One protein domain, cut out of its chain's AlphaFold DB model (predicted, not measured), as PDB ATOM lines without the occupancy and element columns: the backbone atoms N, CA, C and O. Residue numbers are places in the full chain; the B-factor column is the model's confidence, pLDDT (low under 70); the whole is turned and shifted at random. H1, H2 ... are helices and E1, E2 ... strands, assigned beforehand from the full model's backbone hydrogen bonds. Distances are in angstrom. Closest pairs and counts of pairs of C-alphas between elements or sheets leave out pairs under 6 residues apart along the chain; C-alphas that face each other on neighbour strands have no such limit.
ATOM      1  N   ALA A  55     190.389 112.877 107.710       90.06
ATOM      2  CA  ALA A  55     190.077 111.759 108.599       90.06
ATOM      3  C   ALA A  55     191.297 110.861 108.876       90.06
ATOM      4  O   ALA A  55     191.418 110.333 109.978       90.06
ATOM      5  N   THR A  56     192.190 110.687 107.900       91.44
ATOM      6  CA  THR A  56     193.433 109.915 108.064       91.44
ATOM      7  C   THR A  56     194.403 110.657 108.977       91.44
ATOM      8  O   THR A  56     194.875 110.075 109.951       91.44
ATOM      9  N   ASP A  57     194.597 111.957 108.746       91.81
ATOM     10  CA  ASP A  57     195.456 112.815 109.569       91.81
ATOM     11  C   ASP A  57     194.962 112.870 111.023       91.81
ATOM     12  O   ASP A  57     195.746 112.765 111.965       91.81
ATOM     13  N   LEU A  58     193.641 112.967 111.230       93.75
ATOM     14  CA  LEU A  58     193.026 112.923 112.562       93.75
ATOM     15  C   LEU A  58     193.187 111.548 113.228       93.75
ATOM     16  O   LEU A  58     193.421 111.478 114.435       93.75
ATOM     17  N   ALA A  59     193.064 110.453 112.472       92.69
ATOM     18  CA  ALA A  59     193.274 109.110 113.008       92.69
ATOM     19  C   ALA A  59     194.732 108.926 113.454       92.69
ATOM     20  O   ALA A  59     194.985 108.439 114.560       92.69
ATOM     21  N   GLU A  60     195.685 109.382 112.639       93.88
ATOM     22  CA  GLU A  60     197.108 109.379 112.968       93.88
ATOM     23  C   GLU A  60     197.412 110.256 114.191       93.88
ATOM     24  O   GLU A  60     198.106 109.813 115.109       93.88
ATOM     25  N   ALA A  61     196.849 111.466 114.251       94.00
ATOM     26  CA  ALA A  61     196.991 112.358 115.399       94.00
ATOM     27  C   ALA A  61     196.476 111.705 116.693       94.00
ATOM     28  O   ALA A  61     197.122 111.816 117.736       94.00
ATOM     29  N   GLY A  62     195.368 110.958 116.620       94.62
ATOM     30  CA  GLY A  62     194.849 110.172 117.742       94.62
ATOM     31  C   GLY A  62     195.811 109.076 118.214       94.62
ATOM     32  O   GLY A  62     196.027 108.929 119.419       94.62
ATOM     33  N   ILE A  63     196.454 108.352 117.287       95.19
ATOM     34  CA  ILE A  63     197.480 107.349 117.629       95.19
ATOM     35  C   ILE A  63     198.676 108.015 118.306       95.19
ATOM     36  O   ILE A  63     199.109 107.559 119.365       95.19
ATOM     37  N   ARG A  64     199.193 109.105 117.730       94.19
ATOM     38  CA  ARG A  64     200.337 109.846 118.285       94.19
ATOM     39  C   ARG A  64     200.027 110.410 119.671       94.19
ATOM     40  O   ARG A  64     200.885 110.359 120.548       94.19
ATOM     41  N   TYR A  65     198.804 110.895 119.892       94.12
ATOM     42  CA  TYR A  65     198.353 111.354 121.206       94.12
ATOM     43  C   TYR A  65     198.371 110.220 122.238       94.12
ATOM     44  O   TYR A  65     199.007 110.360 123.282       94.12
ATOM     45  N   ALA A  66     197.731 109.083 121.941       95.44
ATOM     46  CA  ALA A  66     197.709 107.943 122.860       95.44
ATOM     47  C   ALA A  66     199.107 107.376 123.120       95.44
ATOM     48  O   ALA A  66     199.453 107.098 124.265       95.44
ATOM     49  N   HIS A  67     199.937 107.252 122.086       95.50
ATOM     50  CA  HIS A  67     201.318 106.801 122.243       95.50
ATOM     51  C   HIS A  67     202.143 107.769 123.101       95.50
ATOM     52  O   HIS A  67     202.847 107.325 124.005       95.50
ATOM     53  N   GLY A  68     201.970 109.083 122.923       93.75
ATOM     54  CA  GLY A  68     202.560 110.092 123.805       93.75
ATOM     55  C   GLY A  68     202.153 109.901 125.270       93.75
ATOM     56  O   GLY A  68     203.012 109.914 126.148       93.75
ATOM     57  N   GLN A  69     200.873 109.623 125.541       93.50
ATOM     58  CA  GLN A  69     200.399 109.328 126.899       93.50
ATOM     59  C   GLN A  69     201.027 108.049 127.473       93.50
ATOM     60  O   GLN A  69     201.431 108.035 128.634       93.50
ATOM     61  N   LEU A  70     201.182 106.992 126.674       94.62
ATOM     62  CA  LEU A  70     201.858 105.760 127.103       94.62
ATOM     63  C   LEU A  70     203.340 105.997 127.460       94.62
ATOM     64  O   LEU A  70     203.859 105.390 128.402       94.62
ATOM     65  N   VAL A  71     204.013 106.904 126.745       93.31
ATOM     66  CA  VAL A  71     205.455 107.180 126.877       93.31
ATOM     67  C   VAL A  71     205.786 108.221 127.950       93.31
ATOM     68  O   VAL A  71     206.787 108.055 128.644       93.31
ATOM     69  N   SER A  72     204.960 109.244 128.183       91.12
ATOM     70  CA  SER A  72     205.289 110.308 129.152       91.12
ATOM     71  C   SER A  72     204.391 110.365 130.389       91.12
ATOM     72  O   SER A  72     204.859 110.807 131.436       91.12
ATOM     73  N   SER A  73     203.139 109.900 130.318       92.00
ATOM     74  CA  SER A  73     202.200 110.079 131.435       92.00
ATOM     75  C   SER A  73     202.574 109.234 132.664       92.00
ATOM     76  O   SER A  73     203.203 108.177 132.526       92.00
ATOM     77  N   PRO A  74     202.108 109.625 133.867       91.50
ATOM     78  CA  PRO A  74     202.216 108.793 135.062       91.50
ATOM     79  C   PRO A  74     201.620 107.392 134.872       91.50
ATOM     80  O   PRO A  74     202.136 106.423 135.408       91.50
ATOM     81  N   GLN A  75     200.556 107.242 134.076       91.56
ATOM     82  CA  GLN A  75     199.894 105.947 133.925       91.56
ATOM     83  C   GLN A  75     200.719 104.933 133.115       91.56
ATOM     84  O   GLN A  75     200.548 103.729 133.317       91.56
ATOM     85  N   GLY A  76     201.621 105.388 132.240       93.12
ATOM     86  CA  GLY A  76     202.463 104.511 131.427       93.12
ATOM     87  C   GLY A  76     201.654 103.494 130.622       93.12
ATOM     88  O   GLY A  76     200.618 103.831 130.054       93.12
ATOM     89  N   ALA A  77     202.087 102.230 130.628       93.25
ATOM     90  CA  ALA A  77     201.390 101.123 129.965       93.25
ATOM     91  C   ALA A  77     199.939 100.884 130.454       93.25
ATOM     92  O   ALA A  77     199.143 100.250 129.751       93.25
ATOM     93  N   ASP A  78     199.566 101.418 131.623       93.75
ATOM     94  CA  ASP A  78     198.208 101.329 132.171       93.75
ATOM     95  C   ASP A  78     197.276 102.439 131.643       93.75
ATOM     96  O   ASP A  78     196.100 102.466 131.998       93.75
ATOM     97  N   TRP A  79     197.759 103.376 130.817       94.00
ATOM     98  CA  TRP A  79     196.906 104.445 130.293       94.00
ATOM     99  C   TRP A  79     195.815 103.882 129.374       94.00
ATOM    100  O   TRP A  79     196.077 103.085 128.466       94.00
ATOM    101  N   ARG A  80     194.569 104.299 129.613       90.69
ATOM    102  CA  ARG A  80     193.385 103.885 128.836       90.69
ATOM    103  C   ARG A  80     192.458 105.048 128.459       90.69
ATOM    104  O   ARG A  80     191.402 104.818 127.867       90.69
ATOM    105  N   GLY A  81     192.844 106.273 128.820       88.19
ATOM    106  CA  GLY A  81     192.012 107.470 128.729       88.19
ATOM    107  C   GLY A  81     190.752 107.416 129.609       88.19
ATOM    108  O   GLY A  81     190.402 106.381 130.181       88.19
ATOM    109  N   ILE A  82     190.075 108.558 129.722       85.50
ATOM    110  CA  ILE A  82     188.835 108.706 130.496       85.50
ATOM    111  C   ILE A  82     187.654 108.632 129.517       85.50
ATOM    112  O   ILE A  82     187.578 109.478 128.622       85.50
ATOM    113  N   PRO A  83     186.744 107.647 129.635       84.12
ATOM    114  CA  PRO A  83     185.573 107.565 128.765       84.12
ATOM    115  C   PRO A  83     184.662 108.790 128.872       84.12
ATOM    116  O   PRO A  83     184.627 109.478 129.893       84.12
ATOM    117  N   ALA A  84     183.883 109.041 127.820       80.81
ATOM    118  CA  ALA A  84     182.873 110.091 127.841       80.81
ATOM    119  C   ALA A  84     181.792 109.779 128.892       80.81
ATOM    120  O   ALA A  84     181.231 108.683 128.906       80.81
ATOM    121  N   SER A  85     181.488 110.749 129.757       79.06
ATOM    122  CA  SER A  85     180.382 110.636 130.710       79.06
ATOM    123  C   SER A  85     179.080 111.092 130.059       79.06
ATOM    124  O   SER A  85     178.998 112.202 129.534       79.06
ATOM    125  N   PHE A  86     178.056 110.244 130.132       81.62
ATOM    126  CA  PHE A  86     176.696 110.551 129.677       81.62
ATOM    127  C   PHE A  86     175.707 110.710 130.849       81.62
ATOM    128  O   PHE A  86     174.493 110.748 130.646       81.62
ATOM    129  N   GLY A  87     176.214 110.809 132.084       80.31
ATOM    130  CA  GLY A  87     175.386 110.870 133.290       80.31
ATOM    131  C   GLY A  87     174.455 109.658 133.417       80.31
ATOM    132  O   GLY A  87     174.847 108.535 133.118       80.31
ATOM    133  N   ALA A  88     173.212 109.895 133.843       81.56
ATOM    134  CA  ALA A  88     172.181 108.863 133.981       81.56
ATOM    135  C   ALA A  88     171.389 108.590 132.681       81.56
ATOM    136  O   ALA A  88     170.391 107.869 132.709       81.56
ATOM    137  N   ALA A  89     171.776 109.191 131.550       84.50
ATOM    138  CA  ALA A  89     171.068 108.995 130.291       84.50
ATOM    139  C   ALA A  89     171.261 107.565 129.762       84.50
ATOM    140  O   ALA A  89     172.346 106.997 129.847       84.50
ATOM    141  N   THR A  90     170.214 107.001 129.163       87.81
ATOM    142  CA  THR A  90     170.257 105.690 128.488       87.81
ATOM    143  C   THR A  90     170.168 105.801 126.969       87.81
ATOM    144  O   THR A  90     170.414 104.823 126.262       87.81
ATOM    145  N   THR A  91     169.851 106.994 126.453       90.19
ATOM    146  CA  THR A  91     169.781 107.306 125.021       90.19
ATOM    147  C   THR A  91     170.595 108.555 124.684       90.19
ATOM    148  O   THR A  91     170.703 109.471 125.500       90.19
ATOM    149  N   SER A  92     171.204 108.594 123.498       88.50
ATOM    150  CA  SER A  92     172.070 109.695 123.060       88.50
ATOM    151  C   SER A  92     171.894 109.991 121.571       88.50
ATOM    152  O   SER A  92     171.642 109.090 120.774       88.50
ATOM    153  N   ARG A  93     172.032 111.270 121.201       88.38
ATOM    154  CA  ARG A  93     172.096 111.747 119.804       88.38
ATOM    155  C   ARG A  93     173.532 111.992 119.336       88.38
ATOM    156  O   ARG A  93     173.768 112.658 118.331       88.38
ATOM    157  N   ASP A  94     174.507 111.532 120.109       87.44
ATOM    158  CA  ASP A  94     175.908 111.706 119.771       87.44
ATOM    159  C   ASP A  94     176.264 110.846 118.535       87.44
ATOM    160  O   ASP A  94     176.061 109.629 118.562       87.44
ATOM    161  N   PRO A  95     176.813 111.433 117.450       86.25
ATOM    162  CA  PRO A  95     177.169 110.689 116.237       86.25
ATOM    163  C   PRO A  95     178.290 109.655 116.436       86.25
ATOM    164  O   PRO A  95     178.510 108.812 115.562       86.25
ATOM    165  N   ASP A  96     179.015 109.701 117.556       89.19
ATOM    166  CA  ASP A  96     180.074 108.749 117.903       89.19
ATOM    167  C   ASP A  96     179.638 107.717 118.952       89.19
ATOM    168  O   ASP A  96     180.476 106.944 119.423       89.19
ATOM    169  N   ILE A  97     178.352 107.671 119.324       89.56
ATOM    170  CA  ILE A  97     177.871 106.809 120.414       89.56
ATOM    171  C   ILE A  97     178.212 105.326 120.209       89.56
ATOM    172  O   ILE A  97     178.518 104.630 121.172       89.56
ATOM    173  N   TYR A  98     178.277 104.873 118.952       90.69
ATOM    174  CA  TYR A  98     178.717 103.524 118.581       90.69
ATOM    175  C   TYR A  98     180.088 103.150 119.177       90.69
ATOM    176  O   TYR A  98     180.299 102.015 119.598       90.69
ATOM    177  N   TYR A  99     181.007 104.115 119.256       91.69
ATOM    178  CA  TYR A  99     182.349 103.928 119.804       91.69
ATOM    179  C   TYR A  99     182.447 104.290 121.290       91.69
ATOM    180  O   TYR A  99     183.227 103.677 122.014       91.69
ATOM    181  N   LEU A 100     181.674 105.279 121.749       91.50
ATOM    182  CA  LEU A 100     181.728 105.796 123.125       91.50
ATOM    183  C   LEU A 100     180.894 104.986 124.131       91.50
ATOM    184  O   LEU A 100     180.940 105.270 125.326       91.50
ATOM    185  N   ARG A 101     180.123 104.003 123.658       91.50
ATOM    186  CA  ARG A 101     179.215 103.189 124.470       91.50
ATOM    187  C   ARG A 101     179.930 102.562 125.684       91.50
ATOM    188  O   ARG A 101     180.875 101.800 125.471       91.50
ATOM    189  N   PRO A 102     179.470 102.803 126.926       89.62
ATOM    190  CA  PRO A 102     179.986 102.120 128.108       89.62
ATOM    191  C   PRO A 102     179.606 100.632 128.101       89.62
ATOM    192  O   PRO A 102     178.688 100.209 127.394       89.62
ATOM    193  N   GLY A 103     180.312  99.824 128.889       88.38
ATOM    194  CA  GLY A 103     179.975  98.412 129.061       88.38
ATOM    195  C   GLY A 103     178.623  98.218 129.730       88.38
ATOM    196  O   GLY A 103     178.275  98.949 130.656       88.38
ATOM    197  N   SER A 104     177.860  97.226 129.265       87.62
ATOM    198  CA  SER A 104     176.634  96.806 129.954       87.62
ATOM    199  C   SER A 104     176.922  95.924 131.172       87.62
ATOM    200  O   SER A 104     176.046  95.759 132.014       87.62
ATOM    201  N   GLY A 105     178.127  95.341 131.264       86.31
ATOM    202  CA  GLY A 105     178.492  94.378 132.309       86.31
ATOM    203  C   GLY A 105     177.814  93.012 132.158       86.31
ATOM    204  O   GLY A 105     178.035  92.123 132.978       86.31
ATOM    205  N   LEU A 106     177.004  92.821 131.111       88.12
ATOM    206  CA  LEU A 106     176.333  91.558 130.836       88.12
ATOM    207  C   LEU A 106     177.336  90.515 130.313       88.12
ATOM    208  O   LEU A 106     178.236  90.868 129.543       88.12
ATOM    209  N   PRO A 107     177.194  89.232 130.684       84.44
ATOM    210  CA  PRO A 107     178.047  88.172 130.161       84.44
ATOM    211  C   PRO A 107     177.788  87.963 128.662       84.44
ATOM    212  O   PRO A 107     176.652  87.745 128.241       84.44
ATOM    213  N   ILE A 108     178.854  88.000 127.860       78.62
ATOM    214  CA  ILE A 108     178.837  87.680 126.423       78.62
ATOM    215  C   ILE A 108     178.802  86.161 126.238       78.62
ATOM    216  O   ILE A 108     178.081  85.641 125.389       78.62
ATOM    217  N   ASN A 109     179.589  85.445 127.044       69.06
ATOM    218  CA  ASN A 109     179.672  83.992 127.023       69.06
ATOM    219  C   ASN A 109     179.980  83.463 128.431       69.06
ATOM    220  O   ASN A 109     180.985  83.820 129.046       69.06
ATOM    221  N   SER A 110     179.114  82.581 128.930       61.91
ATOM    222  CA  SER A 110     179.232  81.972 130.258       61.91
ATOM    223  C   SER A 110     180.447  81.047 130.400       61.91
ATOM    224  O   SER A 110     180.944  80.880 131.510       61.91
ATOM    225  N   ALA A 111     180.947  80.467 129.303       59.34
ATOM    226  CA  ALA A 111     182.095  79.558 129.300       59.34
ATOM    227  C   ALA A 111     183.450  80.290 129.347       59.34
ATOM    228  O   ALA A 111     184.400  79.770 129.923       59.34
ATOM    229  N   THR A 112     183.544  81.494 128.772       58.19
ATOM    230  CA  THR A 112     184.783  82.299 128.746       58.19
ATOM    231  C   THR A 112     184.805  83.407 129.801       58.19
ATOM    232  O   THR A 112     185.774  84.159 129.866       58.19
ATOM    233  N   GLN A 113     183.738  83.539 130.605       64.88
ATOM    234  CA  GLN A 113     183.543  84.606 131.603       64.88
ATOM    235  C   GLN A 113     183.726  86.031 131.041       64.88
ATOM    236  O   GLN A 113     183.959  86.983 131.785       64.88
ATOM    237  N   GLN A 114     183.612  86.198 129.721       72.81
ATOM    238  CA  GLN A 114     183.741  87.496 129.073       72.81
ATOM    239  C   GLN A 114     182.481  88.318 129.315       72.81
ATOM    240  O   GLN A 114     181.368  87.861 129.052       72.81
ATOM    241  N   ILE A 115     182.675  89.546 129.783       82.50
ATOM    242  CA  ILE A 115     181.621  90.538 129.978       82.50
ATOM    243  C   ILE A 115     181.702  91.612 128.899       82.50
ATOM    244  O   ILE A 115     182.771  91.888 128.356       82.50
ATOM    245  N   ASP A 116     180.569  92.234 128.603       86.94
ATOM    246  CA  ASP A 116     180.510  93.370 127.697       86.94
ATOM    247  C   ASP A 116     181.093  94.629 128.354       86.94
ATOM    248  O   ASP A 116     180.454  95.268 129.197       86.94
ATOM    249  N   LEU A 117     182.299  94.996 127.914       86.88
ATOM    250  CA  LEU A 117     183.043  96.164 128.385       86.88
ATOM    251  C   LEU A 117     182.702  97.446 127.615       86.88
ATOM    252  O   LEU A 117     183.182  98.515 127.988       86.88
ATOM    253  N   GLY A 118     181.866  97.382 126.573       88.69
ATOM    254  CA  GLY A 118     181.439  98.555 125.807       88.69
ATOM    255  C   GLY A 118     182.096  98.667 124.435       88.69
ATOM    256  O   GLY A 118     182.826  97.784 123.988       88.69
ATOM    257  N   GLY A 119     181.823  99.767 123.737       88.81
ATOM    258  CA  GLY A 119     182.284  99.985 122.368       88.81
ATOM    259  C   GLY A 119     181.624  99.052 121.333       88.81
ATOM    260  O   GLY A 119     180.633  98.375 121.646       88.81
ATOM    261  N   PRO A 120     182.154  99.037 120.094       87.94
ATOM    262  CA  PRO A 120     181.540  98.378 118.939       87.94
ATOM    263  C   PRO A 120     181.691  96.850 118.927       87.94
ATOM    264  O   PRO A 120     180.892  96.154 118.312       87.94
ATOM    265  N   ASP A 121     182.721  96.341 119.594       83.88
ATOM    266  CA  ASP A 121     183.129  94.935 119.664       83.88
ATOM    267  C   ASP A 121     183.070  94.383 121.097       83.88
ATOM    268  O   ASP A 121     183.547  93.284 121.353       83.88
ATOM    269  N   MET A 122     182.480  95.144 122.028       85.44
ATOM    270  CA  MET A 122     182.341  94.789 123.448       85.44
ATOM    271  C   MET A 122     183.670  94.702 124.224       85.44
ATOM    272  O   MET A 122     183.680  94.260 125.371       85.44
ATOM    273  N   LEU A 123     184.787  95.167 123.642       81.25
ATOM    274  CA  LEU A 123     186.128  95.133 124.251       81.25
ATOM    275  C   LEU A 123     186.514  96.436 124.974       81.25
ATOM    276  O   LEU A 123     187.659  96.600 125.401       81.25
ATOM    277  N   GLY A 124     185.580  97.379 125.101       87.56
ATOM    278  CA  GLY A 124     185.776  98.641 125.810       87.56
ATOM    279  C   GLY A 124     185.456  99.872 124.956       87.56
ATOM    280  O   GLY A 124     185.647  99.837 123.734       87.56
ATOM    281  N   PRO A 125     185.007 100.980 125.579       90.94
ATOM    282  CA  PRO A 125     184.717 102.229 124.883       90.94
ATOM    283  C   PRO A 125     185.982 102.898 124.342       90.94
ATOM    284  O   PRO A 125     187.080 102.763 124.892       90.94
ATOM    285  N   PHE A 126     185.797 103.690 123.291       93.06
ATOM    286  CA  PHE A 126     186.775 104.665 122.825       93.06
ATOM    287  C   PHE A 126     186.657 105.964 123.633       93.06
ATOM    288  O   PHE A 126     185.611 106.291 124.193       93.06
ATOM    289  N   VAL A 127     187.739 106.733 123.649       92.50
ATOM    290  CA  VAL A 127     187.835 108.058 124.259       92.50
ATOM    291  C   VAL A 127     187.908 109.105 123.158       92.50
ATOM    292  O   VAL A 127     188.636 108.943 122.180       92.50
ATOM    293  N   ARG A 128     187.156 110.196 123.303       91.38
ATOM    294  CA  ARG A 128     187.167 111.301 122.340       91.38
ATOM    295  C   ARG A 128     188.310 112.268 122.650       91.38
ATOM    296  O   ARG A 128     188.358 112.835 123.736       91.38
ATOM    297  N   VAL A 129     189.163 112.515 121.663       92.12
ATOM    298  CA  VAL A 129     190.196 113.560 121.679       92.12
ATOM    299  C   VAL A 129     189.830 114.600 120.624       92.12
ATOM    300  O   VAL A 129     189.627 114.261 119.458       92.12
ATOM    301  N   GLN A 130     189.692 115.855 121.048       91.00
ATOM    302  CA  GLN A 130     189.294 116.961 120.176       91.00
ATOM    303  C   GLN A 130     190.528 117.625 119.556       91.00
ATOM    304  O   GLN A 130     191.515 117.883 120.245       91.00
ATOM    305  N   PHE A 131     190.438 117.951 118.272       90.12
ATOM    306  CA  PHE A 131     191.414 118.720 117.508       90.12
ATOM    307  C   PHE A 131     190.719 119.926 116.847       90.12
ATOM    308  O   PHE A 131     189.494 119.957 116.742       90.12
ATOM    309  N   PRO A 132     191.460 120.939 116.363       85.00
ATOM    310  CA  PRO A 132     190.842 122.123 115.756       85.00
ATOM    311  C   PRO A 132     189.895 121.810 114.584       85.00
ATOM    312  O   PRO A 132     188.821 122.398 114.488       85.00
ATOM    313  N   ASN A 133     190.258 120.840 113.735       83.69
ATOM    314  CA  ASN A 133     189.532 120.510 112.499       83.69
ATOM    315  C   ASN A 133     188.609 119.279 112.629       83.69
ATOM    316  O   ASN A 133     187.980 118.853 111.657       83.69
ATOM    317  N   GLY A 134     188.524 118.675 113.815       90.00
ATOM    318  CA  GLY A 134     187.729 117.475 114.045       90.00
ATOM    319  C   GLY A 134     188.157 116.719 115.290       90.00
ATOM    320  O   GLY A 134     188.740 117.279 116.206       90.00
ATOM    321  N   ARG A 135     187.900 115.417 115.327       91.69
ATOM    322  CA  ARG A 135     188.148 114.588 116.513       91.69
ATOM    323  C   ARG A 135     188.709 113.223 116.150       91.69
ATOM    324  O   ARG A 135     188.445 112.702 115.066       91.69
ATOM    325  N   SER A 136     189.436 112.624 117.083       93.81
ATOM    326  CA  SER A 136     189.808 111.212 117.026       93.81
ATOM    327  C   SER A 136     189.154 110.453 118.169       93.81
ATOM    328  O   SER A 136     189.190 110.899 119.318       93.81
ATOM    329  N   LEU A 137     188.594 109.291 117.869       94.00
ATOM    330  CA  LEU A 137     188.112 108.344 118.865       94.00
ATOM    331  C   LEU A 137     189.219 107.319 119.069       94.00
ATOM    332  O   LEU A 137     189.547 106.604 118.128       94.00
ATOM    333  N   VAL A 138     189.806 107.265 120.261       95.12
ATOM    334  CA  VAL A 138     191.003 106.465 120.536       95.12
ATOM    335  C   VAL A 138     190.731 105.428 121.612       95.12
ATOM    336  O   VAL A 138     190.108 105.728 122.627       95.12
ATOM    337  N   ARG A 139     191.221 104.208 121.413       92.88
ATOM    338  CA  ARG A 139     191.168 103.129 122.397       92.88
ATOM    339  C   ARG A 139     192.532 102.473 122.515       92.88
ATOM    340  O   ARG A 139     193.195 102.233 121.512       92.88
ATOM    341  N   VAL A 140     192.927 102.167 123.746       93.19
ATOM    342  CA  VAL A 140     194.124 101.375 124.038       93.19
ATOM    343  C   VAL A 140     193.702 100.092 124.733       93.19
ATOM    344  O   VAL A 140     192.919 100.134 125.682       93.19
ATOM    345  N   ARG A 141     194.216  98.957 124.261       89.06
ATOM    346  CA  ARG A 141     193.971  97.626 124.830       89.06
ATOM    347  C   ARG A 141     195.292  96.891 125.033       89.06
ATOM    348  O   ARG A 141     196.282  97.198 124.375       89.06
ATOM    349  N   TYR A 142     195.305  95.916 125.935       86.75
ATOM    350  CA  TYR A 142     196.435  95.000 126.094       86.75
ATOM    351  C   TYR A 142     196.204  93.747 125.240       86.75
ATOM    352  O   TYR A 142     195.195  93.064 125.422       86.75
ATOM    353  N   GLY A 143     197.097  93.475 124.286       68.88
ATOM    354  CA  GLY A 143     196.922  92.493 123.209       68.88
ATOM    355  C   GLY A 143     196.783  91.048 123.677       68.88
ATOM    356  O   GLY A 143     196.108  90.263 123.017       68.88
ATOM    357  N   ALA A 144     197.279  90.714 124.870       63.22
ATOM    358  CA  ALA A 144     197.049  89.405 125.474       63.22
ATOM    359  C   ALA A 144     195.564  89.087 125.673       63.22
ATOM    360  O   ALA A 144     195.177  87.928 125.797       63.22
ATOM    361  N   SER A 145     194.718  90.122 125.712       58.25
ATOM    362  CA  SER A 145     193.279  89.928 125.823       58.25
ATOM    363  C   SER A 145     192.663  89.206 124.613       58.25
ATOM    364  O   SER A 145     191.600  88.599 124.757       58.25
ATOM    365  N   ASP A 146     193.354  89.205 123.470       63.16
ATOM    366  CA  ASP A 146     192.831  88.751 122.180       63.16
ATOM    367  C   ASP A 146     193.183  87.292 121.838       63.16
ATOM    368  O   ASP A 146     192.612  86.757 120.892       63.16
ATOM    369  N   ALA A 147     194.090  86.644 122.583       58.72
ATOM    370  CA  ALA A 147     194.583  85.290 122.307       58.72
ATOM    371  C   ALA A 147     194.276  84.328 123.472       58.72
ATOM    372  O   ALA A 147     194.441  84.693 124.636       58.72
ATOM    373  N   SER A 148     193.857  83.089 123.177       58.62
ATOM    374  CA  SER A 148     193.848  82.008 124.179       58.62
ATOM    375  C   SER A 148     195.203  81.289 124.163       58.62
ATOM    376  O   SER A 148     195.552  80.732 123.118       58.62
ATOM    377  N   PRO A 149     195.971  81.293 125.267       53.62
ATOM    378  CA  PRO A 149     197.301  80.686 125.302       53.62
ATOM    379  C   PRO A 149     197.276  79.149 125.322       53.62
ATOM    380  O   PRO A 149     198.286  78.539 124.992       53.62
ATOM    381  N   SER A 150     196.146  78.516 125.659       52.69
ATOM    382  CA  SER A 150     195.993  77.051 125.662       52.69
ATOM    383  C   SER A 150     195.613  76.444 124.308       52.69
ATOM    384  O   SER A 150     195.590  75.221 124.162       52.69
ATOM    385  N   ALA A 151     195.307  77.270 123.303       53.72
ATOM    386  CA  ALA A 151     194.990  76.790 121.966       53.72
ATOM    387  C   ALA A 151     196.283  76.617 121.137       53.72
ATOM    388  O   ALA A 151     197.041  77.579 121.014       53.72
ATOM    389  N   PRO A 152     196.517  75.455 120.485       49.53
ATOM    390  CA  PRO A 152     197.693  75.225 119.631       49.53
ATOM    391  C   PRO A 152     197.864  76.275 118.521       49.53
ATOM    392  O   PRO A 152     198.981  76.577 118.100       49.53
ATOM    393  N   VAL A 153     196.744  76.849 118.068       57.28
ATOM    394  CA  VAL A 153     196.676  78.025 117.199       57.28
ATOM    395  C   VAL A 153     195.794  79.058 117.902       57.28
ATOM    396  O   VAL A 153     194.579  78.848 117.992       57.28
ATOM    397  N   PRO A 154     196.364  80.161 118.413       58.81
ATOM    398  CA  PRO A 154     195.570  81.186 119.071       58.81
ATOM    399  C   PRO A 154     194.616  81.843 118.059       58.81
ATOM    400  O   PRO A 154     195.054  82.394 117.050       58.81
ATOM    401  N   GLY A 155     193.308  81.767 118.311       57.44
ATOM    402  CA  GLY A 155     192.283  82.511 117.568       57.44
ATOM    403  C   GLY A 155     192.044  83.891 118.183       57.44
ATOM    404  O   GLY A 155     192.308  84.083 119.366       57.44
ATOM    405  N   GLY A 156     191.557  84.853 117.395       63.97
ATOM    406  CA  GLY A 156     191.302  86.217 117.863       63.97
ATOM    407  C   GLY A 156     190.909  87.185 116.739       63.97
ATOM    408  O   GLY A 156     190.878  86.789 115.574       63.97
ATOM    409  N   PRO A 157     190.618  88.460 117.062       64.12
ATOM    410  CA  PRO A 157     190.295  89.503 116.081       64.12
ATOM    411  C   PRO A 157     191.479  89.897 115.178       64.12
ATOM    412  O   PRO A 157     191.284  90.554 114.159       64.12
ATOM    413  N   LEU A 158     192.707  89.518 115.548       71.69
ATOM    414  CA  LEU A 158     193.915  89.733 114.754       71.69
ATOM    415  C   LEU A 158     194.226  88.507 113.893       71.69
ATOM    416  O   LEU A 158     193.924  87.382 114.276       71.69
ATOM    417  N   ARG A 159     194.920  88.715 112.766       72.38
ATOM    418  CA  ARG A 159     195.373  87.620 111.890       72.38
ATOM    419  C   ARG A 159     196.315  86.642 112.606       72.38
ATOM    420  O   ARG A 159     196.167  85.441 112.432       72.38
ATOM    421  N   ASN A 160     197.250  87.170 113.402       73.62
ATOM    422  CA  ASN A 160     198.219  86.406 114.199       73.62
ATOM    423  C   ASN A 160     198.199  86.915 115.655       73.62
ATOM    424  O   ASN A 160     199.080  87.684 116.044       73.62
ATOM    425  N   PRO A 161     197.191  86.546 116.462       70.69
ATOM    426  CA  PRO A 161     197.004  87.126 117.793       70.69
ATOM    427  C   PRO A 161     198.111  86.712 118.776       70.69
ATOM    428  O   PRO A 161     198.457  87.500 119.653       70.69
ATOM    429  N   GLY A 162     198.756  85.555 118.574       71.62
ATOM    430  CA  GLY A 162     199.940  85.149 119.342       71.62
ATOM    431  C   GLY A 162     201.076  86.178 119.273       71.62
ATOM    432  O   GLY A 162     201.608  86.583 120.302       71.62
ATOM    433  N   ALA A 163     201.386  86.699 118.081       75.50
ATOM    434  CA  ALA A 163     202.487  87.648 117.893       75.50
ATOM    435  C   ALA A 163     202.259  89.013 118.576       75.50
ATOM    436  O   ALA A 163     203.214  89.751 118.805       75.50
ATOM    437  N   ALA A 164     201.007  89.350 118.905       76.50
ATOM    438  CA  ALA A 164     200.629  90.591 119.582       76.50
ATOM    439  C   ALA A 164     200.395  90.414 121.095       76.50
ATOM    440  O   ALA A 164     199.980  91.368 121.758       76.50
ATOM    441  N   ARG A 165     200.650  89.220 121.652       75.69
ATOM    442  CA  ARG A 165     200.256  88.847 123.020       75.69
ATOM    443  C   ARG A 165     200.789  89.789 124.105       75.69
ATOM    444  O   ARG A 165     200.035  90.160 124.985       75.69
ATOM    445  N   SER A 166     202.020  90.281 124.015       75.94
ATOM    446  CA  SER A 166     202.584  91.178 125.040       75.94
ATOM    447  C   SER A 166     202.502  92.673 124.680       75.94
ATOM    448  O   SER A 166     202.970  93.529 125.428       75.94
ATOM    449  N   MET A 167     201.897  93.020 123.536       86.19
ATOM    450  CA  MET A 167     201.883  94.393 123.018       86.19
ATOM    451  C   MET A 167     200.643  95.176 123.455       86.19
ATOM    452  O   MET A 167     199.574  94.623 123.714       86.19
ATOM    453  N   LEU A 168     200.754  96.503 123.471       91.19
ATOM    454  CA  LEU A 168     199.607  97.401 123.567       91.19
ATOM    455  C   LEU A 168     199.066  97.693 122.166       91.19
ATOM    456  O   LEU A 168     199.820  98.048 121.260       91.19
ATOM    457  N   ILE A 169     197.753  97.580 121.997       91.31
ATOM    458  CA  ILE A 169     197.050  97.860 120.745       91.31
ATOM    459  C   ILE A 169     196.399  99.234 120.871       91.31
ATOM    460  O   ILE A 169     195.598  99.459 121.779       91.31
ATOM    461  N   ILE A 170     196.738 100.143 119.962       93.69
ATOM    462  CA  ILE A 170     196.159 101.481 119.859       93.69
ATOM    463  C   ILE A 170     195.265 101.510 118.627       93.69
ATOM    464  O   ILE A 170     195.713 101.255 117.514       93.69
ATOM    465  N   GLU A 171     194.003 101.860 118.818       92.69
ATOM    466  CA  GLU A 171     193.013 101.958 117.754       92.69
ATOM    467  C   GLU A 171     192.501 103.389 117.712       92.69
ATOM    468  O   GLU A 171     192.120 103.939 118.743       92.69
ATOM    469  N   SER A 172     192.484 103.996 116.529       94.69
ATOM    470  CA  SER A 172     192.062 105.384 116.364       94.69
ATOM    471  C   SER A 172     191.131 105.532 115.174       94.69
ATOM    472  O   SER A 172     191.434 105.053 114.082       94.69
ATOM    473  N   VAL A 173     190.002 106.207 115.381       93.31
ATOM    474  CA  VAL A 173     189.041 106.558 114.336       93.31
ATOM    475  C   VAL A 173     188.997 108.073 114.186       93.31
ATOM    476  O   VAL A 173     188.458 108.774 115.044       93.31
ATOM    477  N   GLY A 174     189.556 108.584 113.092       92.62
ATOM    478  CA  GLY A 174     189.541 110.007 112.769       92.62
ATOM    479  C   GLY A 174     188.225 110.425 112.119       92.62
ATOM    480  O   GLY A 174     187.704 109.732 111.236       92.62
ATOM    481  N   ARG A 175     187.670 111.552 112.575       90.56
ATOM    482  CA  ARG A 175     186.388 112.106 112.123       90.56
ATOM    483  C   ARG A 175     186.459 113.627 111.971       90.56
ATOM    484  O   ARG A 175     186.639 114.314 112.977       90.56
ATOM    485  N   PRO A 176     186.268 114.169 110.757       88.19
ATOM    486  CA  PRO A 176     186.175 115.609 110.549       88.19
ATOM    487  C   PRO A 176     184.985 116.229 111.298       88.19
ATOM    488  O   PRO A 176     183.927 115.603 111.441       88.19
ATOM    489  N   GLY A 177     185.157 117.475 111.746       84.62
ATOM    490  CA  GLY A 177     184.147 118.243 112.480       84.62
ATOM    491  C   GLY A 177     184.104 117.954 113.985       84.62
ATOM    492  O   GLY A 177     184.439 116.860 114.443       84.62
ATOM    493  N   ASN A 178     183.682 118.946 114.765       81.62
ATOM    494  CA  ASN A 178     183.557 118.841 116.219       81.62
ATOM    495  C   ASN A 178     182.119 118.494 116.614       81.62
ATOM    496  O   ASN A 178     181.174 118.853 115.917       81.62
ATOM    497  N   VAL A 179     181.960 117.790 117.736       79.44
ATOM    498  CA  VAL A 179     180.644 117.479 118.317       79.44
ATOM    499  C   VAL A 179     180.431 118.387 119.512       79.44
ATOM    500  O   VAL A 179     181.229 118.363 120.453       79.44
ATOM    501  N   ILE A 180     179.361 119.174 119.467       77.69
ATOM    502  CA  ILE A 180     178.979 120.104 120.523       77.69
ATOM    503  C   ILE A 180     177.580 119.703 120.985       77.69
ATOM    504  O   ILE A 180     176.618 119.783 120.231       77.69
ATOM    505  N   ALA A 181     177.451 119.281 122.245       68.81
ATOM    506  CA  ALA A 181     176.188 118.764 122.782       68.81
ATOM    507  C   ALA A 181     175.029 119.781 122.748       68.81
ATOM    508  O   ALA A 181     173.866 119.388 122.769       68.81
ATOM    509  N   THR A 182     175.336 121.079 122.690       71.38
ATOM    510  CA  THR A 182     174.359 122.172 122.595       71.38
ATOM    511  C   THR A 182     174.029 122.582 121.159       71.38
ATOM    512  O   THR A 182     173.104 123.366 120.961       71.38
ATOM    513  N   ASP A 183     174.751 122.065 120.159       71.81
ATOM    514  CA  ASP A 183     174.543 122.395 118.752       71.81
ATOM    515  C   ASP A 183     173.848 121.231 118.019       71.81
ATOM    516  O   ASP A 183     174.489 120.215 117.716       71.81
ATOM    517  N   PRO A 184     172.549 121.364 117.678       69.19
ATOM    518  CA  PRO A 184     171.792 120.307 117.015       69.19
ATOM    519  C   PRO A 184     172.304 119.990 115.605       69.19
ATOM    520  O   PRO A 184     171.998 118.916 115.092       69.19
ATOM    521  N   THR A 185     173.096 120.870 114.980       67.88
ATOM    522  CA  THR A 185     173.696 120.610 113.660       67.88
ATOM    523  C   THR A 185     174.836 119.590 113.715       67.88
ATOM    524  O   THR A 185     175.206 119.023 112.688       67.88
ATOM    525  N   THR A 186     175.357 119.311 114.915       73.31
ATOM    526  CA  THR A 186     176.437 118.342 115.150       73.31
ATOM    527  C   THR A 186     175.945 116.992 115.690       73.31
ATOM    528  O   THR A 186     176.751 116.084 115.898       73.31
ATOM    529  N   LEU A 187     174.628 116.838 115.897       80.00
ATOM    530  CA  LEU A 187     173.986 115.665 116.501       80.00
ATOM    531  C   LEU A 187     173.150 114.869 115.489       80.00
ATOM    532  O   LEU A 187     172.703 115.387 114.466       80.00
ATOM    533  N   THR A 188     172.905 113.592 115.781       77.50
ATOM    534  CA  THR A 188     172.017 112.752 114.969       77.50
ATOM    535  C   THR A 188     170.547 113.122 115.180       77.50
ATOM    536  O   THR A 188     170.130 113.574 116.249       77.50
ATOM    537  N   GLY A 189     169.725 112.904 114.147       74.00
ATOM    538  CA  GLY A 189     168.301 113.256 114.186       74.00
ATOM    539  C   GLY A 189     167.471 112.434 115.181       74.00
ATOM    540  O   GLY A 189     166.549 112.975 115.790       74.00
ATOM    541  N   GLN A 190     167.805 111.153 115.380       81.38
ATOM    542  CA  GLN A 190     167.110 110.248 116.305       81.38
ATOM    543  C   GLN A 190     168.031 109.827 117.463       81.38
ATOM    544  O   GLN A 190     169.211 109.551 117.214       81.38
ATOM    545  N   PRO A 191     167.526 109.782 118.714       86.25
ATOM    546  CA  PRO A 191     168.278 109.270 119.852       86.25
ATOM    547  C   PRO A 191     168.400 107.742 119.780       86.25
ATOM    548  O   PRO A 191     167.435 107.044 119.475       86.25
ATOM    549  N   LEU A 192     169.587 107.227 120.086       89.50
ATOM    550  CA  LEU A 192     169.904 105.799 120.092       89.50
ATOM    551  C   LEU A 192     170.132 105.324 121.527       89.50
ATOM    552  O   LEU A 192     170.806 106.009 122.298       89.50
ATOM    553  N   GLN A 193     169.588 104.160 121.888       90.94
ATOM    554  CA  GLN A 193     169.838 103.539 123.189       90.94
ATOM    555  C   GLN A 193     171.277 103.024 123.266       90.94
ATOM    556  O   GLN A 193     171.737 102.313 122.375       90.94
ATOM    557  N   PHE A 194     171.981 103.374 124.339       89.06
ATOM    558  CA  PHE A 194     173.385 103.006 124.543       89.06
ATOM    559  C   PHE A 194     173.670 102.404 125.927       89.06
ATOM    560  O   PHE A 194     174.767 101.891 126.139       89.06
ATOM    561  N   ALA A 195     172.712 102.451 126.860       90.06
ATOM    562  CA  ALA A 195     172.830 101.886 128.206       90.06
ATOM    563  C   ALA A 195     171.467 101.392 128.735       90.06
ATOM    564  O   ALA A 195     170.438 101.532 128.069       90.06
ATOM    565  N   GLY A 196     171.466 100.817 129.945       88.62
ATOM    566  CA  GLY A 196     170.256 100.312 130.607       88.62
ATOM    567  C   GLY A 196     169.721  99.005 130.019       88.62
ATOM    568  O   GLY A 196     168.521  98.761 130.072       88.62
ATOM    569  N   PHE A 197     170.593  98.198 129.414       91.44
ATOM    570  CA  PHE A 197     170.232  96.902 128.843       91.44
ATOM    571  C   PHE A 197     170.038  95.854 129.938       91.44
ATOM    572  O   PHE A 197     170.811  95.803 130.895       91.44
ATOM    573  N   THR A 198     169.042  94.991 129.766       91.25
ATOM    574  CA  THR A 198     168.754  93.879 130.683       91.25
ATOM    575  C   THR A 198     169.191  92.530 130.119       91.25
ATOM    576  O   THR A 198     169.485  91.609 130.876       91.25
ATOM    577  N   THR A 199     169.286  92.412 128.789       90.75
ATOM    578  CA  THR A 199     169.712  91.183 128.105       90.75
ATOM    579  C   THR A 199     170.716  91.466 126.988       90.75
ATOM    580  O   THR A 199     170.730  92.543 126.391       90.75
ATOM    581  N   LEU A 200     171.546  90.472 126.648       87.44
ATOM    582  CA  LEU A 200     172.511  90.588 125.548       87.44
ATOM    583  C   LEU A 200     171.823  90.796 124.181       87.44
ATOM    584  O   LEU A 200     172.375  91.466 123.311       87.44
ATOM    585  N   GLY A 201     170.602  90.278 123.994       90.06
ATOM    586  CA  GLY A 201     169.824  90.483 122.765       90.06
ATOM    587  C   GLY A 201     169.427  91.948 122.539       90.06
ATOM    588  O   GLY A 201     169.480  92.444 121.409       90.06
ATOM    589  N   GLU A 202     169.109  92.675 123.615       91.88
ATOM    590  CA  GLU A 202     168.869  94.125 123.556       91.88
ATOM    591  C   GLU A 202     170.144  94.879 123.167       91.88
ATOM    592  O   GLU A 202     170.098  95.755 122.298       91.88
ATOM    593  N   VAL A 203     171.292  94.490 123.740       90.62
ATOM    594  CA  VAL A 203     172.600  95.067 123.390       90.62
ATOM    595  C   VAL A 203     172.882  94.891 121.898       90.62
ATOM    596  O   VAL A 203     173.234  95.857 121.227       90.62
ATOM    597  N   GLN A 204     172.697  93.686 121.351       90.50
ATOM    598  CA  GLN A 204     172.954  93.395 119.935       90.50
ATOM    599  C   GLN A 204     172.030  94.183 118.992       90.50
ATOM    600  O   GLN A 204     172.477  94.687 117.956       90.50
ATOM    601  N   THR A 205     170.758  94.338 119.366       92.44
ATOM    602  CA  THR A 205     169.784  95.128 118.596       92.44
ATOM    603  C   THR A 205     170.172  96.607 118.578       92.44
ATOM    604  O   THR A 205     170.254  97.220 117.510       92.44
ATOM    605  N   ALA A 206     170.491  97.171 119.745       91.00
ATOM    606  CA  ALA A 206     170.939  98.555 119.863       91.00
ATOM    607  C   ALA A 206     172.270  98.793 119.131       91.00
ATOM    608  O   ALA A 206     172.424  99.794 118.429       91.00
ATOM    609  N   LEU A 207     173.214  97.854 119.227       90.69
ATOM    610  CA  LEU A 207     174.496  97.904 118.527       90.69
ATOM    611  C   LEU A 207     174.318  97.907 117.006       90.69
ATOM    612  O   LEU A 207     174.996  98.666 116.316       90.69
ATOM    613  N   SER A 208     173.369  97.122 116.492       90.81
ATOM    614  CA  SER A 208     173.026  97.099 115.066       90.81
ATOM    615  C   SER A 208     172.448  98.439 114.601       90.81
ATOM    616  O   SER A 208     172.855  98.956 113.561       90.81
ATOM    617  N   ALA A 209     171.559  99.051 115.393       90.44
ATOM    618  CA  ALA A 209     171.018 100.381 115.104       90.44
ATOM    619  C   ALA A 209     172.113 101.467 115.126       90.44
ATOM    620  O   ALA A 209     172.184 102.304 114.224       90.44
ATOM    621  N   MET A 210     173.018 101.417 116.111       90.50
ATOM    622  CA  MET A 210     174.177 102.310 116.188       90.50
ATOM    623  C   MET A 210     175.137 102.119 115.009       90.50
ATOM    624  O   MET A 210     175.599 103.106 114.442       90.50
ATOM    625  N   ALA A 211     175.401 100.877 114.594       88.94
ATOM    626  CA  ALA A 211     176.246 100.574 113.441       88.94
ATOM    627  C   ALA A 211     175.645 101.105 112.127       88.94
ATOM    628  O   ALA A 211     176.372 101.657 111.298       88.94
ATOM    629  N   GLN A 212     174.324 101.004 111.949       87.94
ATOM    630  CA  GLN A 212     173.626 101.568 110.788       87.94
ATOM    631  C   GLN A 212     173.711 103.097 110.757       87.94
ATOM    632  O   GLN A 212     174.087 103.667 109.731       87.94
ATOM    633  N   ALA A 213     173.436 103.763 111.885       85.12
ATOM    634  CA  ALA A 213     173.577 105.216 111.998       85.12
ATOM    635  C   ALA A 213     175.028 105.665 111.745       85.12
ATOM    636  O   ALA A 213     175.277 106.640 111.039       85.12
ATOM    637  N   ASN A 214     175.996 104.901 112.253       85.44
ATOM    638  CA  ASN A 214     177.417 105.115 112.026       85.44
ATOM    639  C   ASN A 214     177.809 104.972 110.543       85.44
ATOM    640  O   ASN A 214     178.601 105.767 110.042       85.44
ATOM    641  N   GLY A 215     177.236 103.998 109.826       80.19
ATOM    642  CA  GLY A 215     177.480 103.768 108.398       80.19
ATOM    643  C   GLY A 215     176.977 104.891 107.481       80.19
ATOM    644  O   GLY A 215     177.489 105.056 106.376       80.19
ATOM    645  N   GLN A 216     176.027 105.711 107.943       77.31
ATOM    646  CA  GLN A 216     175.566 106.902 107.218       77.31
ATOM    647  C   GLN A 216     176.578 108.065 107.283       77.31
ATOM    648  O   GLN A 216     176.502 109.009 106.493       77.31
ATOM    649  N   ILE A 217     177.571 107.989 108.178       71.94
ATOM    650  CA  ILE A 217     178.629 108.992 108.339       71.94
ATOM    651  C   ILE A 217     179.772 108.674 107.357       71.94
ATOM    652  O   ILE A 217     180.707 107.938 107.657       71.94
ATOM    653  N   SER A 218     179.706 109.258 106.155       59.88
ATOM    654  CA  SER A 218     180.580 108.957 105.001       59.88
ATOM    655  C   SER A 218     182.079 109.309 105.157       59.88
ATOM    656  O   SER A 218     182.848 109.082 104.221       59.88
ATOM    657  N   THR A 219     182.526 109.896 106.271       75.69
ATOM    658  CA  THR A 219     183.882 110.468 106.403       75.69
ATOM    659  C   THR A 219     184.551 110.064 107.714       75.69
ATOM    660  O   THR A 219     184.670 110.871 108.633       75.69
ATOM    661  N   SER A 220     184.979 108.805 107.818       83.88
ATOM    662  CA  SER A 220     185.827 108.349 108.925       83.88
ATOM    663  C   SER A 220     186.902 107.376 108.448       83.88
ATOM    664  O   SER A 220     186.707 106.689 107.442       83.88
ATOM    665  N   ARG A 221     188.036 107.336 109.153       88.38
ATOM    666  CA  ARG A 221     189.142 106.410 108.877       88.38
ATOM    667  C   ARG A 221     189.605 105.759 110.170       88.38
ATOM    668  O   ARG A 221     189.778 106.465 111.158       88.38
ATOM    669  N   ARG A 222     189.787 104.437 110.161       89.62
ATOM    670  CA  ARG A 222     190.320 103.672 111.295       89.62
ATOM    671  C   ARG A 222     191.763 103.284 111.004       89.62
ATOM    672  O   ARG A 222     192.022 102.683 109.968       89.62
ATOM    673  N   LEU A 223     192.654 103.591 111.936       91.56
ATOM    674  CA  LEU A 223     194.040 103.139 111.951       91.56
ATOM    675  C   LEU A 223     194.297 102.329 113.220       91.56
ATOM    676  O   LEU A 223     193.656 102.555 114.254       91.56
ATOM    677  N   VAL A 224     195.246 101.401 113.136       90.69
ATOM    678  CA  VAL A 224     195.701 100.602 114.272       90.69
ATOM    679  C   VAL A 224     197.219 100.656 114.360       90.69
ATOM    680  O   VAL A 224     197.930 100.647 113.354       90.69
ATOM    681  N   ALA A 225     197.717 100.718 115.588       92.38
ATOM    682  CA  ALA A 225     199.131 100.670 115.893       92.38
ATOM    683  C   ALA A 225     199.417  99.711 117.048       92.38
ATOM    684  O   ALA A 225     198.587  99.520 117.935       92.38
ATOM    685  N   PHE A 226     200.621  99.146 117.046       90.94
ATOM    686  CA  PHE A 226     201.112  98.285 118.117       90.94
ATOM    687  C   PHE A 226     202.281  98.970 118.816       90.94
ATOM    688  O   PHE A 226     203.270  99.336 118.176       90.94
ATOM    689  N   ALA A 227     202.160  99.153 120.127       92.19
ATOM    690  CA  ALA A 227     203.194  99.717 120.979       92.19
ATOM    691  C   ALA A 227     203.773  98.602 121.871       92.19
ATOM    692  O   ALA A 227     203.045  98.055 122.706       92.19
ATOM    693  N   PRO A 228     205.055  98.242 121.705       90.50
ATOM    694  CA  PRO A 228     205.681  97.236 122.546       90.50
ATOM    695  C   PRO A 228     205.984  97.817 123.930       90.50
ATOM    696  O   PRO A 228     206.442  98.959 124.058       90.50
ATOM    697  N   ILE A 229     205.757  97.012 124.968       91.06
ATOM    698  CA  ILE A 229     206.295  97.300 126.303       91.06
ATOM    699  C   ILE A 229     207.807  97.030 126.284       91.06
ATOM    700  O   ILE A 229     208.573  97.750 126.915       91.06
ATOM    701  N   LEU A1055     206.570 102.848 117.696       89.31
ATOM    702  CA  LEU A1055     205.556 101.849 117.365       89.31
ATOM    703  C   LEU A1055     206.187 100.692 116.576       89.31
ATOM    704  O   LEU A1055     207.003 100.923 115.680       89.31
ATOM    705  N   ALA A1056     205.787  99.460 116.890       83.00
ATOM    706  CA  ALA A1056     206.195  98.259 116.160       83.00
ATOM    707  C   ALA A1056     205.480  98.149 114.805       83.00
ATOM    708  O   ALA A1056     206.051  97.673 113.828       83.00
ATOM    709  N   TYR A1057     204.238  98.629 114.740       83.00
ATOM    710  CA  TYR A1057     203.444  98.707 113.519       83.00
ATOM    711  C   TYR A1057     202.518  99.918 113.571       83.00
ATOM    712  O   TYR A1057     202.046 100.305 114.643       83.00
ATOM    713  N   PHE A1058     202.252 100.486 112.400       83.56
ATOM    714  CA  PHE A1058     201.319 101.579 112.181       83.56
ATOM    715  C   PHE A1058     200.717 101.416 110.786       83.56
ATOM    716  O   PHE A1058     201.453 101.398 109.798       83.56
ATOM    717  N   GLY A1059     199.396 101.296 110.696       78.50
ATOM    718  CA  GLY A1059     198.736 101.173 109.406       78.50
ATOM    719  C   GLY A1059     197.254 100.861 109.508       78.50
ATOM    720  O   GLY A1059     196.628 100.970 110.565       78.50
ATOM    721  N   GLU A1060     196.695 100.467 108.373       69.38
ATOM    722  CA  GLU A1060     195.326  99.965 108.292       69.38
ATOM    723  C   GLU A1060     195.332  98.460 108.517       69.38
ATOM    724  O   GLU A1060     196.307  97.789 108.174       69.38
TER     725      GLU A1060
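What this domain is: This is residues 55 to 229 and 1055 to 1060 of the 1061 residues of an uncharacterized protein of bacterium (UniProt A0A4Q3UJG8). A twisted sheet of five strands curls round one long helix, H1, which covers one of its faces. Away from H1, a second long helix, H4, packs on the short H2 without reaching the sheet, amid long links; the link from H3 to E4 is another long stretch with no named element. The printed part has 181 residues, with four named helices and six named strands in the order H1 H2 E1 E2 E3 H3 E4 H4 E5 E6. The sheet runs E2 E3 E4 E5 E6, all antiparallel; the class is mixed, helices and strands, with 80 residues, under half, in named elements. The whole is compact, with a radius of gyration of the C-alphas of 16.6 A, and spans 49 by 39 by 31 A.

Where its parts are: H1, residues 55 to 72, begins with C-alpha 55 at (190.077, 111.759, 108.599) and is 25.6 A long. H2 is residues 97 to 100 and E1 residues 107 to 109. E2, residues 127 to 131, is 13.1 A long and E3, residues 134 to 142, 26.9 A. H3 is residues 143 to 146. E4, residues 167 to 176, is 29.2 A long. H4, residues 200 to 215, is 22.2 A long, with C-alpha 200 at (172.511, 90.588, 125.548). E5, residues 221 to 228, is 23.3 A long. E6, residues 1057 to 1059, ends with C-alpha 1059 at (198.736, 101.173, 109.406).

How they stand to each other: E2 and E3 form a hairpin, with N 129 and O 136 2.8 A apart, within hydrogen-bond range. So are N 137 and O 173 of E3 and E4, 2.9 A, N 170 and O 225 of E4 and E5, 2.8 A, and N 226 and O 1057 of E5 and E6, 3.0 A. H1 is on the sheet, making two layers, a helix on one face of a sheet; its closest C-alphas to E4 are those of Ala 59 and Gly 174, 3.8 A. H2 only grazes the sheet with residues 99 to 100, and H3 with residues 143 to 144. H4 is not on the sheet; its residues 207 to 214 alone touch H2, the closest C-alphas being those of Tyr 98 and Met 210, 5.3 A. E1 pairs with no named strand, but residues 107 to 109 pair antiparallel with residues 114 to 115. H1 and H4 are apart. Every O i to N i+4 pair is within hydrogen-bond range in H1 and H4; H2 and H3 are too short for such a pair.

The domain as a whole: The two C-alphas farthest apart, those of Pro 152 and Asp 183, are 52.6 A apart. Residues 230 to 1054 are not printed, and C-alphas 229 and 1055 are 10.1 A apart across the cut. The links H1 to H2, E1 to E2, H3 to E4 and E4 to H4 are long. The mean pLDDT of the printed part is 83.7; 25 residues are under 70, among them 109 to 113 and 143 to 157.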